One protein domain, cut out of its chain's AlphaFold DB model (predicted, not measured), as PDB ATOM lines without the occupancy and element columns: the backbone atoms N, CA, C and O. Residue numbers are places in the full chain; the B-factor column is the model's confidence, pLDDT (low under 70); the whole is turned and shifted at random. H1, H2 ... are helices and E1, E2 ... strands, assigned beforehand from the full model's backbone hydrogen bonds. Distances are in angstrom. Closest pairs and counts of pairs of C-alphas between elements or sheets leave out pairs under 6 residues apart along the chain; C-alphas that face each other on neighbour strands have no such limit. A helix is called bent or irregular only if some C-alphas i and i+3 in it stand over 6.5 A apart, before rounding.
ATOM      1  N   GLU A   4      -6.709  45.384  14.120       69.62
ATOM      2  CA  GLU A   4      -6.638  43.941  13.892       69.62
ATOM      3  C   GLU A   4      -6.303  43.159  15.168       69.62
ATOM      4  O   GLU A   4      -6.891  42.110  15.425       69.62
ATOM      5  N   ILE A   5      -5.471  43.727  16.048       73.62
ATOM      6  CA  ILE A   5      -5.185  43.148  17.371       73.62
ATOM      7  C   ILE A   5      -6.473  43.099  18.206       73.62
ATOM      8  O   ILE A   5      -6.758  42.111  18.881       73.62
ATOM      9  N   GLN A   6      -7.344  44.108  18.080       76.38
ATOM     10  CA  GLN A   6      -8.642  44.089  18.760       76.38
ATOM     11  C   GLN A   6      -9.585  42.979  18.276       76.38
ATOM     12  O   GLN A   6     -10.421  42.510  19.055       76.38
ATOM     13  N   LYS A   7      -9.468  42.527  17.020       76.69
ATOM     14  CA  LYS A   7     -10.247  41.378  16.535       76.69
ATOM     15  C   LYS A   7      -9.798  40.084  17.213       76.69
ATOM     16  O   LYS A   7     -10.662  39.305  17.615       76.69
ATOM     17  N   LEU A   8      -8.489  39.894  17.403       72.56
ATOM     18  CA  LEU A   8      -7.938  38.735  18.116       72.56
ATOM     19  C   LEU A   8      -8.421  38.691  19.570       72.56
ATOM     20  O   LEU A   8      -8.984  37.682  19.994       72.56
ATOM     21  N   HIS A   9      -8.345  39.818  20.289       74.69
ATOM     22  CA  HIS A   9      -8.890  39.896  21.650       74.69
ATOM     23  C   HIS A   9     -10.368  39.501  21.709       74.69
ATOM     24  O   HIS A   9     -10.781  38.815  22.641       74.69
ATOM     25  N   ARG A  10     -11.179  39.904  20.723       77.75
ATOM     26  CA  ARG A  10     -12.607  39.563  20.695       77.75
ATOM     27  C   ARG A  10     -12.841  38.060  20.523       77.75
ATOM     28  O   ARG A  10     -13.736  37.521  21.172       77.75
ATOM     29  N   ILE A  11     -12.051  37.395  19.680       73.56
ATOM     30  CA  ILE A  11     -12.132  35.941  19.478       73.56
ATOM     31  C   ILE A  11     -11.803  35.227  20.791       73.56
ATOM     32  O   ILE A  11     -12.624  34.446  21.272       73.56
ATOM     33  N   TRP A  12     -10.681  35.561  21.430       70.94
ATOM     34  CA  TRP A  12     -10.280  34.902  22.675       70.94
ATOM     35  C   TRP A  12     -11.207  35.208  23.849       70.94
ATOM     36  O   TRP A  12     -11.507  34.316  24.634       70.94
ATOM     37  N   GLN A  13     -11.748  36.429  23.943       72.31
ATOM     38  CA  GLN A  13     -12.751  36.760  24.960       72.31
ATOM     39  C   GLN A  13     -13.987  35.858  24.883       72.31
ATOM     40  O   GLN A  13     -14.566  35.555  25.927       72.31
ATOM     41  N   SER A  14     -14.378  35.441  23.675       69.56
ATOM     42  CA  SER A  14     -15.514  34.539  23.459       69.56
ATOM     43  C   SER A  14     -15.205  33.070  23.768       69.56
ATOM     44  O   SER A  14     -16.135  32.300  23.988       69.56
ATOM     45  N   SER A  15     -13.923  32.698  23.832       63.28
ATOM     46  CA  SER A  15     -13.443  31.337  24.100       63.28
ATOM     47  C   SER A  15     -12.679  31.220  25.424       63.28
ATOM     48  O   SER A  15     -11.880  30.303  25.596       63.28
ATOM     49  N   ARG A  16     -12.869  32.164  26.357       64.75
ATOM     50  CA  ARG A  16     -12.182  32.115  27.653       64.75
ATOM     51  C   ARG A  16     -12.614  30.884  28.435       64.75
ATOM     52  O   ARG A  16     -13.805  30.666  28.661       64.75
ATOM     53  N   ALA A  17     -11.629  30.121  28.899       60.59
ATOM     54  CA  ALA A  17     -11.859  29.028  29.829       60.59
ATOM     55  C   ALA A  17     -12.554  29.556  31.097       60.59
ATOM     56  O   ALA A  17     -12.289  30.661  31.556       60.59
ATOM     57  N   VAL A  18     -13.446  28.764  31.693       62.41
ATOM     58  CA  VAL A  18     -14.216  29.185  32.882       62.41
ATOM     59  C   VAL A  18     -13.335  29.249  34.144       62.41
ATOM     60  O   VAL A  18     -13.711  29.881  35.133       62.41
ATOM     61  N   LYS A  19     -12.168  28.590  34.136       55.72
ATOM     62  CA  LYS A  19     -11.216  28.527  35.253       55.72
ATOM     63  C   LYS A  19      -9.776  28.450  34.740       55.72
ATOM     64  O   LYS A  19      -9.535  27.832  33.707       55.72
ATOM     65  N   THR A  20      -8.837  28.999  35.514       56.25
ATOM     66  CA  THR A  20      -7.390  28.809  35.324       56.25
ATOM     67  C   THR A  20      -7.034  27.328  35.297       56.25
ATOM     68  O   THR A  20      -7.505  26.542  36.128       56.25
ATOM     69  N   THR A  21      -6.159  26.964  34.363       58.56
ATOM     70  CA  THR A  21      -5.669  25.592  34.219       58.56
ATOM     71  C   THR A  21      -4.277  25.493  34.837       58.56
ATOM     72  O   THR A  21      -3.343  26.157  34.400       58.56
ATOM     73  N   PHE A  22      -4.114  24.668  35.875       60.50
ATOM     74  CA  PHE A  22      -2.802  24.435  36.480       60.50
ATOM     75  C   PHE A  22      -1.943  23.562  35.558       60.50
ATOM     76  O   PHE A  22      -2.269  22.396  35.333       60.50
ATOM     77  N   PHE A  23      -0.828  24.105  35.066       63.41
ATOM     78  CA  PHE A  23       0.155  23.342  34.301       63.41
ATOM     79  C   PHE A  23       1.349  22.953  35.194       63.41
ATOM     80  O   PHE A  23       2.070  23.835  35.674       63.41
ATOM     81  N   PRO A  24       1.591  21.654  35.456       61.03
ATOM     82  CA  PRO A  24       2.718  21.230  36.276       61.03
ATOM     83  C   PRO A  24       4.048  21.514  35.563       61.03
ATOM     84  O   PRO A  24       4.252  21.104  34.422       61.03
ATOM     85  N   LYS A  25       4.991  22.146  36.281       57.25
ATOM     86  CA  LYS A  25       6.334  22.556  35.804       57.25
ATOM     87  C   LYS A  25       7.111  21.489  35.015       57.25
ATOM     88  O   LYS A  25       7.984  21.826  34.221       57.25
ATOM     89  N   ASN A  26       6.820  20.208  35.236       56.19
ATOM     90  CA  ASN A  26       7.594  19.090  34.702       56.19
ATOM     91  C   ASN A  26       7.127  18.648  33.305       56.19
ATOM     92  O   ASN A  26       7.928  18.083  32.564       56.19
ATOM     93  N   GLY A  27       5.874  18.936  32.922       61.81
ATOM     94  CA  GLY A  27       5.317  18.506  31.631       61.81
ATOM     95  C   GLY A  27       5.978  19.189  30.431       61.81
ATOM     96  O   GLY A  27       6.059  18.621  29.346       61.81
ATOM     97  N   PHE A  28       6.536  20.388  30.633       65.19
ATOM     98  CA  PHE A  28       7.192  21.124  29.558       65.19
ATOM     99  C   PHE A  28       8.513  20.475  29.116       65.19
ATOM    100  O   PHE A  28       8.824  20.456  27.930       65.19
ATOM    101  N   LYS A  29       9.285  19.894  30.045       58.28
ATOM    102  CA  LYS A  29      10.566  19.245  29.716       58.28
ATOM    103  C   LYS A  29      10.368  18.041  28.784       58.28
ATOM    104  O   LYS A  29      11.208  17.784  27.929       58.28
ATOM    105  N   GLU A  30       9.251  17.334  28.925       57.97
ATOM    106  CA  GLU A  30       8.868  16.226  28.041       57.97
ATOM    107  C   GLU A  30       8.405  16.724  26.660       57.97
ATOM    108  O   GLU A  30       8.797  16.151  25.641       57.97
ATOM    109  N   LEU A  31       7.665  17.840  26.614       64.44
ATOM    110  CA  LEU A  31       7.253  18.527  25.379       64.44
ATOM    111  C   LEU A  31       8.451  19.089  24.591       64.44
ATOM    112  O   LEU A  31       8.556  18.911  23.382       64.44
ATOM    113  N   ALA A  32       9.410  19.712  25.273       61.03
ATOM    114  CA  ALA A  32      10.618  20.248  24.650       61.03
ATOM    115  C   ALA A  32      11.476  19.152  23.997       61.03
ATOM    116  O   ALA A  32      12.011  19.356  22.912       61.03
ATOM    117  N   ASN A  33      11.557  17.970  24.618       55.03
ATOM    118  CA  ASN A  33      12.265  16.820  24.050       55.03
ATOM    119  C   ASN A  33      11.565  16.234  22.809       55.03
ATOM    120  O   ASN A  33      12.209  15.546  22.021       55.03
ATOM    121  N   THR A  34      10.260  16.481  22.638       56.44
ATOM    122  CA  THR A  34       9.492  16.053  21.456       56.44
ATOM    123  C   THR A  34       9.524  17.081  20.326       56.44
ATOM    124  O   THR A  34       9.349  16.712  19.166       56.44
ATOM    125  N   ILE A  35       9.811  18.352  20.625       64.44
ATOM    126  CA  ILE A  35      10.016  19.407  19.628       64.44
ATOM    127  C   ILE A  35      11.479  19.344  19.159       64.44
ATOM    128  O   ILE A  35      12.318  20.176  19.494       64.44
ATOM    129  N   THR A  36      11.811  18.319  18.373       54.94
ATOM    130  CA  THR A  36      13.084  18.236  17.639       54.94
ATOM    131  C   THR A  36      13.075  19.237  16.479       54.94
ATOM    132  O   THR A  36      12.940  18.859  15.316       54.94
ATOM    133  N   SER A  37      13.152  20.532  16.790       56.81
ATOM    134  CA  SER A  37      13.320  21.588  15.790       56.81
ATOM    135  C   SER A  37      14.756  21.583  15.262       56.81
ATOM    136  O   SER A  37      15.714  21.649  16.033       56.81
ATOM    137  N   SER A  38      14.917  21.536  13.937       61.91
ATOM    138  CA  SER A  38      16.194  21.802  13.272       61.91
ATOM    139  C   SER A  38      16.344  23.319  13.089       61.91
ATOM    140  O   SER A  38      16.120  23.851  12.008       61.91
ATOM    141  N   GLY A  39      16.634  24.040  14.176       72.94
ATOM    142  CA  GLY A  39      16.878  25.489  14.147       72.94
ATOM    143  C   GLY A  39      16.543  26.200  15.464       72.94
ATOM    144  O   GLY A  39      15.816  25.627  16.278       72.94
ATOM    145  N   PRO A  40      17.061  27.426  15.691       81.50
ATOM    146  CA  PRO A  40      16.745  28.226  16.874       81.50
ATOM    147  C   PRO A  40      15.235  28.438  17.030       81.50
ATOM    148  O   PRO A  40      14.549  28.773  16.068       81.50
ATOM    149  N   PHE A  41      14.722  28.253  18.244       85.81
ATOM    150  CA  PHE A  41      13.310  28.438  18.564       85.81
ATOM    151  C   PHE A  41      13.146  28.966  19.989       85.81
ATOM    152  O   PHE A  41      14.023  28.798  20.838       85.81
ATOM    153  N   TYR A  42      11.992  29.566  20.263       87.81
ATOM    154  CA  TYR A  42      11.545  29.886  21.613       87.81
ATOM    155  C   TYR A  42      10.143  29.317  21.833       87.81
ATOM    156  O   TYR A  42       9.460  28.906  20.896       87.81
ATOM    157  N   TYR A  43       9.733  29.254  23.092       86.94
ATOM    158  CA  TYR A  43       8.435  28.740  23.498       86.94
ATOM    159  C   TYR A  43       7.894  29.564  24.662       86.94
ATOM    160  O   TYR A  43       8.647  30.243  25.365       86.94
ATOM    161  N   TYR A  44       6.590  29.465  24.870       89.94
ATOM    162  CA  TYR A  44       5.871  30.016  26.009       89.94
ATOM    163  C   TYR A  44       4.580  29.217  26.204       89.94
ATOM    164  O   TYR A  44       4.123  28.516  25.299       89.94
ATOM    165  N   ILE A  45       3.992  29.324  27.391       87.50
ATOM    166  CA  ILE A  45       2.667  28.789  27.698       87.50
ATOM    167  C   ILE A  45       1.742  29.978  27.933       87.50
ATOM    168  O   ILE A  45       2.047  30.824  28.772       87.50
ATOM    169  N   VAL A  46       0.624  30.031  27.209       86.62
ATOM    170  CA  VAL A  46      -0.420  31.045  27.390       86.62
ATOM    171  C   VAL A  46      -1.581  30.462  28.200       86.62
ATOM    172  O   VAL A  46      -2.081  29.383  27.873       86.62
ATOM    173  N   ASP A  47      -2.002  31.152  29.261       83.75
ATOM    174  CA  ASP A  47      -3.267  30.857  29.942       83.75
ATOM    175  C   ASP A  47      -4.390  31.623  29.233       83.75
ATOM    176  O   ASP A  47      -4.462  32.845  29.295       83.75
ATOM    177  N   PHE A  48      -5.289  30.915  28.548       81.75
ATOM    178  CA  PHE A  48      -6.403  31.537  27.825       81.75
ATOM    179  C   PHE A  48      -7.485  32.138  28.739       81.75
ATOM    180  O   PHE A  48      -8.419  32.759  28.232       81.75
ATOM    181  N   TYR A  49      -7.409  31.972  30.064       78.81
ATOM    182  CA  TYR A  49      -8.306  32.657  30.996       78.81
ATOM    183  C   TYR A  49      -8.016  34.166  31.062       78.81
ATOM    184  O   TYR A  49      -8.926  34.986  30.898       78.81
ATOM    185  N   ASP A  50      -6.753  34.534  31.277       83.62
ATOM    186  CA  ASP A  50      -6.308  35.921  31.471       83.62
ATOM    187  C   ASP A  50      -5.271  36.395  30.439       83.62
ATOM    188  O   ASP A  50      -4.838  37.544  30.490       83.62
ATOM    189  N   MET A  51      -4.930  35.542  29.470       84.06
ATOM    190  CA  MET A  51      -3.890  35.744  28.456       84.06
ATOM    191  C   MET A  51      -2.484  35.928  29.047       84.06
ATOM    192  O   MET A  51      -1.596  36.463  28.378       84.06
ATOM    193  N   SER A  52      -2.259  35.494  30.292       89.56
ATOM    194  CA  SER A  52      -0.943  35.559  30.920       89.56
ATOM    195  C   SER A  52       0.022  34.555  30.296       89.56
ATOM    196  O   SER A  52      -0.354  33.474  29.834       89.56
ATOM    197  N   LEU A  53       1.300  34.931  30.285       90.25
ATOM    198  CA  LEU A  53       2.377  34.074  29.820       90.25
ATOM    199  C   LEU A  53       3.099  33.435  31.002       90.25
ATOM    200  O   LEU A  53       3.400  34.080  32.006       90.25
ATOM    201  N   SER A  54       3.431  32.159  30.854       89.00
ATOM    202  CA  SER A  54       4.281  31.424  31.784       89.00
ATOM    203  C   SER A  54       5.280  30.554  31.028       89.00
ATOM    204  O   SER A  54       5.116  30.288  29.838       89.00
ATOM    205  N   HIS A  55       6.322  30.096  31.727       87.56
ATOM    206  CA  HIS A  55       7.339  29.199  31.165       87.56
ATOM    207  C   HIS A  55       7.933  29.739  29.850       87.56
ATOM    208  O   HIS A  55       8.028  29.020  28.863       87.56
ATOM    209  N   ILE A  56       8.295  31.021  29.833       89.38
ATOM    210  CA  ILE A  56       8.845  31.693  28.654       89.38
ATOM    211  C   ILE A  56      10.313  31.286  28.492       89.38
ATOM    212  O   ILE A  56      11.095  31.349  29.444       89.38
ATOM    213  N   SER A  57      10.688  30.848  27.293       89.12
ATOM    214  CA  SER A  57      12.078  30.525  26.965       89.12
ATOM    215  C   SER A  57      12.938  31.793  26.908       89.12
ATOM    216  O   SER A  57      12.553  32.738  26.219       89.12
ATOM    217  N   PRO A  58      14.142  31.806  27.513       88.88
ATOM    218  CA  PRO A  58      15.083  32.919  27.373       88.88
ATOM    219  C   PRO A  58      15.485  33.217  25.921       88.88
ATOM    220  O   PRO A  58      15.823  34.354  25.608       88.88
ATOM    221  N   ALA A  59      15.384  32.228  25.025       89.56
ATOM    222  CA  ALA A  59      15.728  32.369  23.608       89.56
ATOM    223  C   ALA A  59      14.876  33.418  22.862       89.56
ATOM    224  O   ALA A  59      15.252  33.840  21.771       89.56
ATOM    225  N   ILE A  60      13.746  33.862  23.433       92.81
ATOM    226  CA  ILE A  60      12.949  34.961  22.867       92.81
ATOM    227  C   ILE A  60      13.747  36.272  22.800       92.81
ATOM    228  O   ILE A  60      13.563  37.056  21.870       92.81
ATOM    229  N   TYR A  61      14.681  36.480  23.733       93.81
ATOM    230  CA  TYR A  61      15.570  37.636  23.711       93.81
ATOM    231  C   TYR A  61      16.552  37.552  22.543       93.81
ATOM    232  O   TYR A  61      16.710  38.510  21.796       93.81
ATOM    233  N   ASP A  62      17.161  36.387  22.333       90.56
ATOM    234  CA  ASP A  62      18.137  36.201  21.258       90.56
ATOM    235  C   ASP A  62      17.489  36.302  19.866       90.56
ATOM    236  O   ASP A  62      18.115  36.782  18.921       90.56
ATOM    237  N   LEU A  63      16.231  35.861  19.736       90.38
ATOM    238  CA  LEU A  63      15.498  35.840  18.465       90.38
ATOM    239  C   LEU A  63      14.770  37.152  18.148       90.38
ATOM    240  O   LEU A  63      14.736  37.559  16.987       90.38
ATOM    241  N   HIS A  64      14.186  37.808  19.154       91.06
ATOM    242  CA  HIS A  64      13.312  38.975  18.968       91.06
ATOM    243  C   HIS A  64      13.683  40.192  19.826       91.06
ATOM    244  O   HIS A  64      13.029  41.228  19.728       91.06
ATOM    245  N   GLY A  65      14.721  40.107  20.660       92.88
ATOM    246  CA  GLY A  65      15.144  41.197  21.547       92.88
ATOM    247  C   GLY A  65      14.191  41.466  22.715       92.88
ATOM    248  O   GLY A  65      14.348  42.471  23.406       92.88
ATOM    249  N   SER A  66      13.193  40.608  22.939       93.56
ATOM    250  CA  SER A  66      12.203  40.773  24.006       93.56
ATOM    251  C   SER A  66      12.707  40.178  25.322       93.56
ATOM    252  O   SER A  66      13.197  39.052  25.348       93.56
ATOM    253  N   ASP A  67      12.574  40.910  26.429       94.50
ATOM    254  CA  ASP A  67      12.959  40.405  27.750       94.50
ATOM    255  C   ASP A  67      11.936  39.362  28.245       94.50
ATOM    256  O   ASP A  67      10.760  39.692  28.425       94.50
ATOM    257  N   PRO A  68      12.356  38.110  28.510       92.38
ATOM    258  CA  PRO A  68      11.460  37.034  28.926       92.38
ATOM    259  C   PRO A  68      10.742  37.298  30.258       92.38
ATOM    260  O   PRO A  68       9.766  36.614  30.551       92.38
ATOM    261  N   ASN A  69      11.202  38.250  31.077       92.69
ATOM    262  CA  ASN A  69      10.570  38.568  32.362       92.69
ATOM    263  C   ASN A  69       9.462  39.620  32.250       92.69
ATOM    264  O   ASN A  69       8.674  39.771  33.184       92.69
ATOM    265  N   THR A  70       9.427  40.374  31.150       94.38
ATOM    266  CA  THR A  70       8.519  41.517  30.978       94.38
ATOM    267  C   THR A  70       7.651  41.418  29.728       94.38
ATOM    268  O   THR A  70       6.637  42.109  29.658       94.38
ATOM    269  N   VAL A  71       8.003  40.544  28.779       94.38
ATOM    270  CA  VAL A  71       7.247  40.331  27.543       94.38
ATOM    271  C   VAL A  71       5.815  39.886  27.832       94.38
ATOM    272  O   VAL A  71       5.560  38.944  28.590       94.38
ATOM    273  N   THR A  72       4.865  40.572  27.210       93.69
ATOM    274  CA  THR A  72       3.440  40.248  27.282       93.69
ATOM    275  C   THR A  72       2.997  39.485  26.039       93.69
ATOM    276  O   THR A  72       3.683  39.461  25.016       93.69
ATOM    277  N   PHE A  73       1.820  38.860  26.099       90.38
ATOM    278  CA  PHE A  73       1.277  38.195  24.918       90.38
ATOM    279  C   PHE A  73       1.018  39.182  23.769       90.38
ATOM    280  O   PHE A  73       1.310  38.866  22.620       90.38
ATOM    281  N   ASP A  74       0.586  40.408  24.075       89.75
ATOM    282  CA  ASP A  74       0.381  41.459  23.072       89.75
ATOM    283  C   ASP A  74       1.685  41.876  22.382       89.75
ATOM    284  O   ASP A  74       1.662  42.198  21.192       89.75
ATOM    285  N   ASP A  75       2.819  41.849  23.086       92.50
ATOM    286  CA  ASP A  75       4.131  42.118  22.484       92.50
ATOM    287  C   ASP A  75       4.499  41.032  21.467       92.50
ATOM    288  O   ASP A  75       4.993  41.341  20.385       92.50
ATOM    289  N   ILE A  76       4.189  39.765  21.767       90.50
ATOM    290  CA  ILE A  76       4.414  38.643  20.843       90.50
ATOM    291  C   ILE A  76       3.525  38.778  19.603       90.50
ATOM    292  O   ILE A  76       3.992  38.584  18.482       90.50
ATOM    293  N   LEU A  77       2.254  39.148  19.772       87.69
ATOM    294  CA  LEU A  77       1.331  39.331  18.646       87.69
ATOM    295  C   LEU A  77       1.743  40.485  17.729       87.69
ATOM    296  O   LEU A  77       1.487  40.431  16.528       87.69
ATOM    297  N   GLN A  78       2.400  41.511  18.270       89.69
ATOM    298  CA  GLN A  78       2.936  42.627  17.486       89.69
ATOM    299  C   GLN A  78       4.128  42.237  16.604       89.69
ATOM    300  O   GLN A  78       4.447  42.977  15.675       89.69
ATOM    301  N   LEU A  79       4.759  41.082  16.846       90.06
ATOM    302  CA  LEU A  79       5.800  40.543  15.968       90.06
ATOM    303  C   LEU A  79       5.226  39.985  14.657       90.06
ATOM    304  O   LEU A  79       5.971  39.798  13.695       90.06
ATOM    305  N   VAL A  80       3.916  39.712  14.599       89.12
ATOM    306  CA  VAL A  80       3.253  39.226  13.385       89.12
ATOM    307  C   VAL A  80       3.162  40.357  12.366       89.12
ATOM    308  O   VAL A  80       2.651  41.442  12.655       89.12
ATOM    309  N   HIS A  81       3.624  40.090  11.145       89.12
ATOM    310  CA  HIS A  81       3.542  41.059  10.061       89.12
ATOM    311  C   HIS A  81       2.071  41.410   9.750       89.12
ATOM    312  O   HIS A  81       1.230  40.507   9.720       89.12
ATOM    313  N   PRO A  82       1.724  42.686   9.482       87.81
ATOM    314  CA  PRO A  82       0.340  43.100   9.241       87.81
ATOM    315  C   PRO A  82      -0.386  42.303   8.152       87.81
ATOM    316  O   PRO A  82      -1.561  41.982   8.317       87.81
ATOM    317  N   ASP A  83       0.322  41.937   7.083       92.62
ATOM    318  CA  ASP A  83      -0.243  41.162   5.968       92.62
ATOM    319  C   ASP A  83      -0.619  39.724   6.370       92.62
ATOM    320  O   ASP A  83      -1.478  39.101   5.742       92.62
ATOM    321  N   ASP A  84      -0.026  39.210   7.450       89.12
ATOM    322  CA  ASP A  84      -0.251  37.854   7.948       89.12
ATOM    323  C   ASP A  84      -1.335  37.791   9.038       89.12
ATOM    324  O   ASP A  84      -1.832  36.706   9.358       89.12
ATOM    325  N   LEU A  85      -1.769  38.934   9.585       85.19
ATOM    326  CA  LEU A  85      -2.762  38.987  10.669       85.19
ATOM    327  C   LEU A  85      -4.093  38.332  10.283       85.19
ATOM    328  O   LEU A  85      -4.714  37.646  11.097       85.19
ATOM    329  N   ASP A  86      -4.506  38.484   9.027       87.38
ATOM    330  CA  ASP A  86      -5.724  37.876   8.492       87.38
ATOM    331  C   ASP A  86      -5.632  36.341   8.465       87.38
ATOM    332  O   ASP A  86      -6.611  35.631   8.713       87.38
ATOM    333  N   PHE A  87      -4.442  35.805   8.181       88.75
ATOM    334  CA  PHE A  87      -4.181  34.371   8.240       88.75
ATOM    335  C   PHE A  87      -4.166  33.869   9.686       88.75
ATOM    336  O   PHE A  87      -4.877  32.904   9.993       88.75
ATOM    337  N   VAL A  88      -3.431  34.550  10.568       86.19
ATOM    338  CA  VAL A  88      -3.317  34.192  11.990       86.19
ATOM    339  C   VAL A  88      -4.688  34.213  12.669       86.19
ATOM    340  O   VAL A  88      -5.074  33.233  13.297       86.19
ATOM    341  N   SER A  89      -5.496  35.250  12.440       84.19
ATOM    342  CA  SER A  89      -6.856  35.365  12.988       84.19
ATOM    343  C   SER A  89      -7.771  34.195  12.598       84.19
ATOM    344  O   SER A  89      -8.523  33.667  13.427       84.19
ATOM    345  N   ARG A  90      -7.682  33.714  11.349       85.06
ATOM    346  CA  ARG A  90      -8.435  32.529  10.898       85.06
ATOM    347  C   ARG A  90      -7.929  31.236  11.531       85.06
ATOM    348  O   ARG A  90      -8.744  30.348  11.786       85.06
ATOM    349  N   ALA A  91      -6.619  31.101  11.735       82.31
ATOM    350  CA  ALA A  91      -6.026  29.936  12.388       82.31
ATOM    351  C   ALA A  91      -6.446  29.868  13.865       82.31
ATOM    352  O   ALA A  91      -7.014  28.862  14.293       82.31
ATOM    353  N   GLU A  92      -6.296  30.976  14.589       79.94
ATOM    354  CA  GLU A  92      -6.727  31.136  15.983       79.94
ATOM    355  C   GLU A  92      -8.225  30.847  16.152       79.94
ATOM    356  O   GLU A  92      -8.620  30.067  17.016       79.94
ATOM    357  N   SER A  93      -9.074  31.368  15.256       81.06
ATOM    358  CA  SER A  93     -10.526  31.106  15.272       81.06
ATOM    359  C   SER A  93     -10.900  29.628  15.096       81.06
ATOM    360  O   SER A  93     -12.009  29.226  15.450       81.06
ATOM    361  N   LYS A  94     -10.035  28.820  14.472       77.12
ATOM    362  CA  LYS A  94     -10.250  27.369  14.352       77.12
ATOM    363  C   LYS A  94      -9.806  26.644  15.614       77.12
ATOM    364  O   LYS A  94     -10.510  25.737  16.046       77.12
ATOM    365  N   ILE A  95      -8.677  27.051  16.191       70.25
ATOM    366  CA  ILE A  95      -8.142  26.483  17.433       70.25
ATOM    367  C   ILE A  95      -9.093  26.768  18.598       70.25
ATOM    368  O   ILE A  95      -9.393  25.860  19.364       70.25
ATOM    369  N   SER A  96      -9.662  27.974  18.679       65.94
ATOM    370  CA  SER A  96     -10.600  28.346  19.745       65.94
ATOM    371  C   SER A  96     -11.893  27.528  19.768       65.94
ATOM    372  O   SER A  96     -12.555  27.478  20.795       65.94
ATOM    373  N   ARG A  97     -12.263  26.864  18.665       65.38
ATOM    374  CA  ARG A  97     -13.411  25.937  18.618       65.38
ATOM    375  C   ARG A  97     -13.094  24.549  19.179       65.38
ATOM    376  O   ARG A  97     -14.006  23.737  19.306       65.38
TER     377      ARG A  97
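What this domain is: This is residues 4 to 97 of the 99 residues of an uncharacterized protein of Sphingobacterium spiritivorum ATCC 33300 (UniProt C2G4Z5). Two helices, H1 and H5, lie side by side along one edge of an open arrangement with few contacts between its helices, and a small strand hairpin, E1 and E2, sits near the middle with the short helix H4 packed on it, on the side towards H1. H2 lies far out across the hairpin from the H1 and H5 pair, strung between two stretches of chain and touching no helix, while H3 lies at another corner. The printed part has 94 residues with five named helices and two named strands, in the order H1 H2 E1 E2 H3 H4 H5; the sheet, E1 - E2, is antiparallel. The class is mostly helix, and by its radius of gyration of the C-alphas, 14.2 A, the whole is compact, spanning 32 by 32 by 25 A.

How they stand to each other: Start at the sheet, where E1, residues 45 to 47, and E2, residues 52 to 54, form a hairpin with 147 degrees between their directions. Look there for N 45 and O 54, 2.9 A apart, and N 54 and O 45, 2.8 A apart, both within hydrogen-bond range. Next comes H4, residues 73 to 77: the closest C-alphas of E2 and H4 are those of Leu 53 and Phe 73, 6.5 A apart. H1, residues 4 to 14, is close to H4 but not clearly touching, the closest C-alphas being those of Ile 5 and Leu 77 at 7.7 A. H1 and H5, residues 82 to 95, touch, with the C-alphas of Leu 8 and Ser 89 closest at 6.2 A; they run the same way at a shallow tilt of 9 degrees. H2, residues 27 to 34, and H3, residues 59 to 64, are apart from each other, and both are apart from H1 and H5. In H1, H2, H3 and H4 every O i to N i+4 pair is within hydrogen-bond range; in H5, 8 of 10 are.

Where its parts are: Find C-alpha 45 at (2.667, 28.789, 27.698), where E1 begins; E1 and E2 are 6.7 A long each. H1 starts at C-alpha 4, (-6.638, 43.941, 13.892), and runs 16.1 A. H2 measures 11.3 A, H3 8.4 A and H4 6.4 A. H5, 20.4 A, ends at C-alpha 95, (-8.142, 26.483, 17.433); it is irregular, but only just, with C-alphas 83 and 86 6.9 A apart.

The domain as a whole: The two C-alphas farthest apart are those of Asn 26 and Asp 83, 37.1 A. The printed part has no cut. The link from H1 to H2, residues 15 to 26, is long. Residues 33 to 39, of which 33 and 34 belong to H2, stand free. The mean pLDDT of the printed part is 78.5; look for values under 70 at residue 4, residues 14 to 38 and residues 96 to 97.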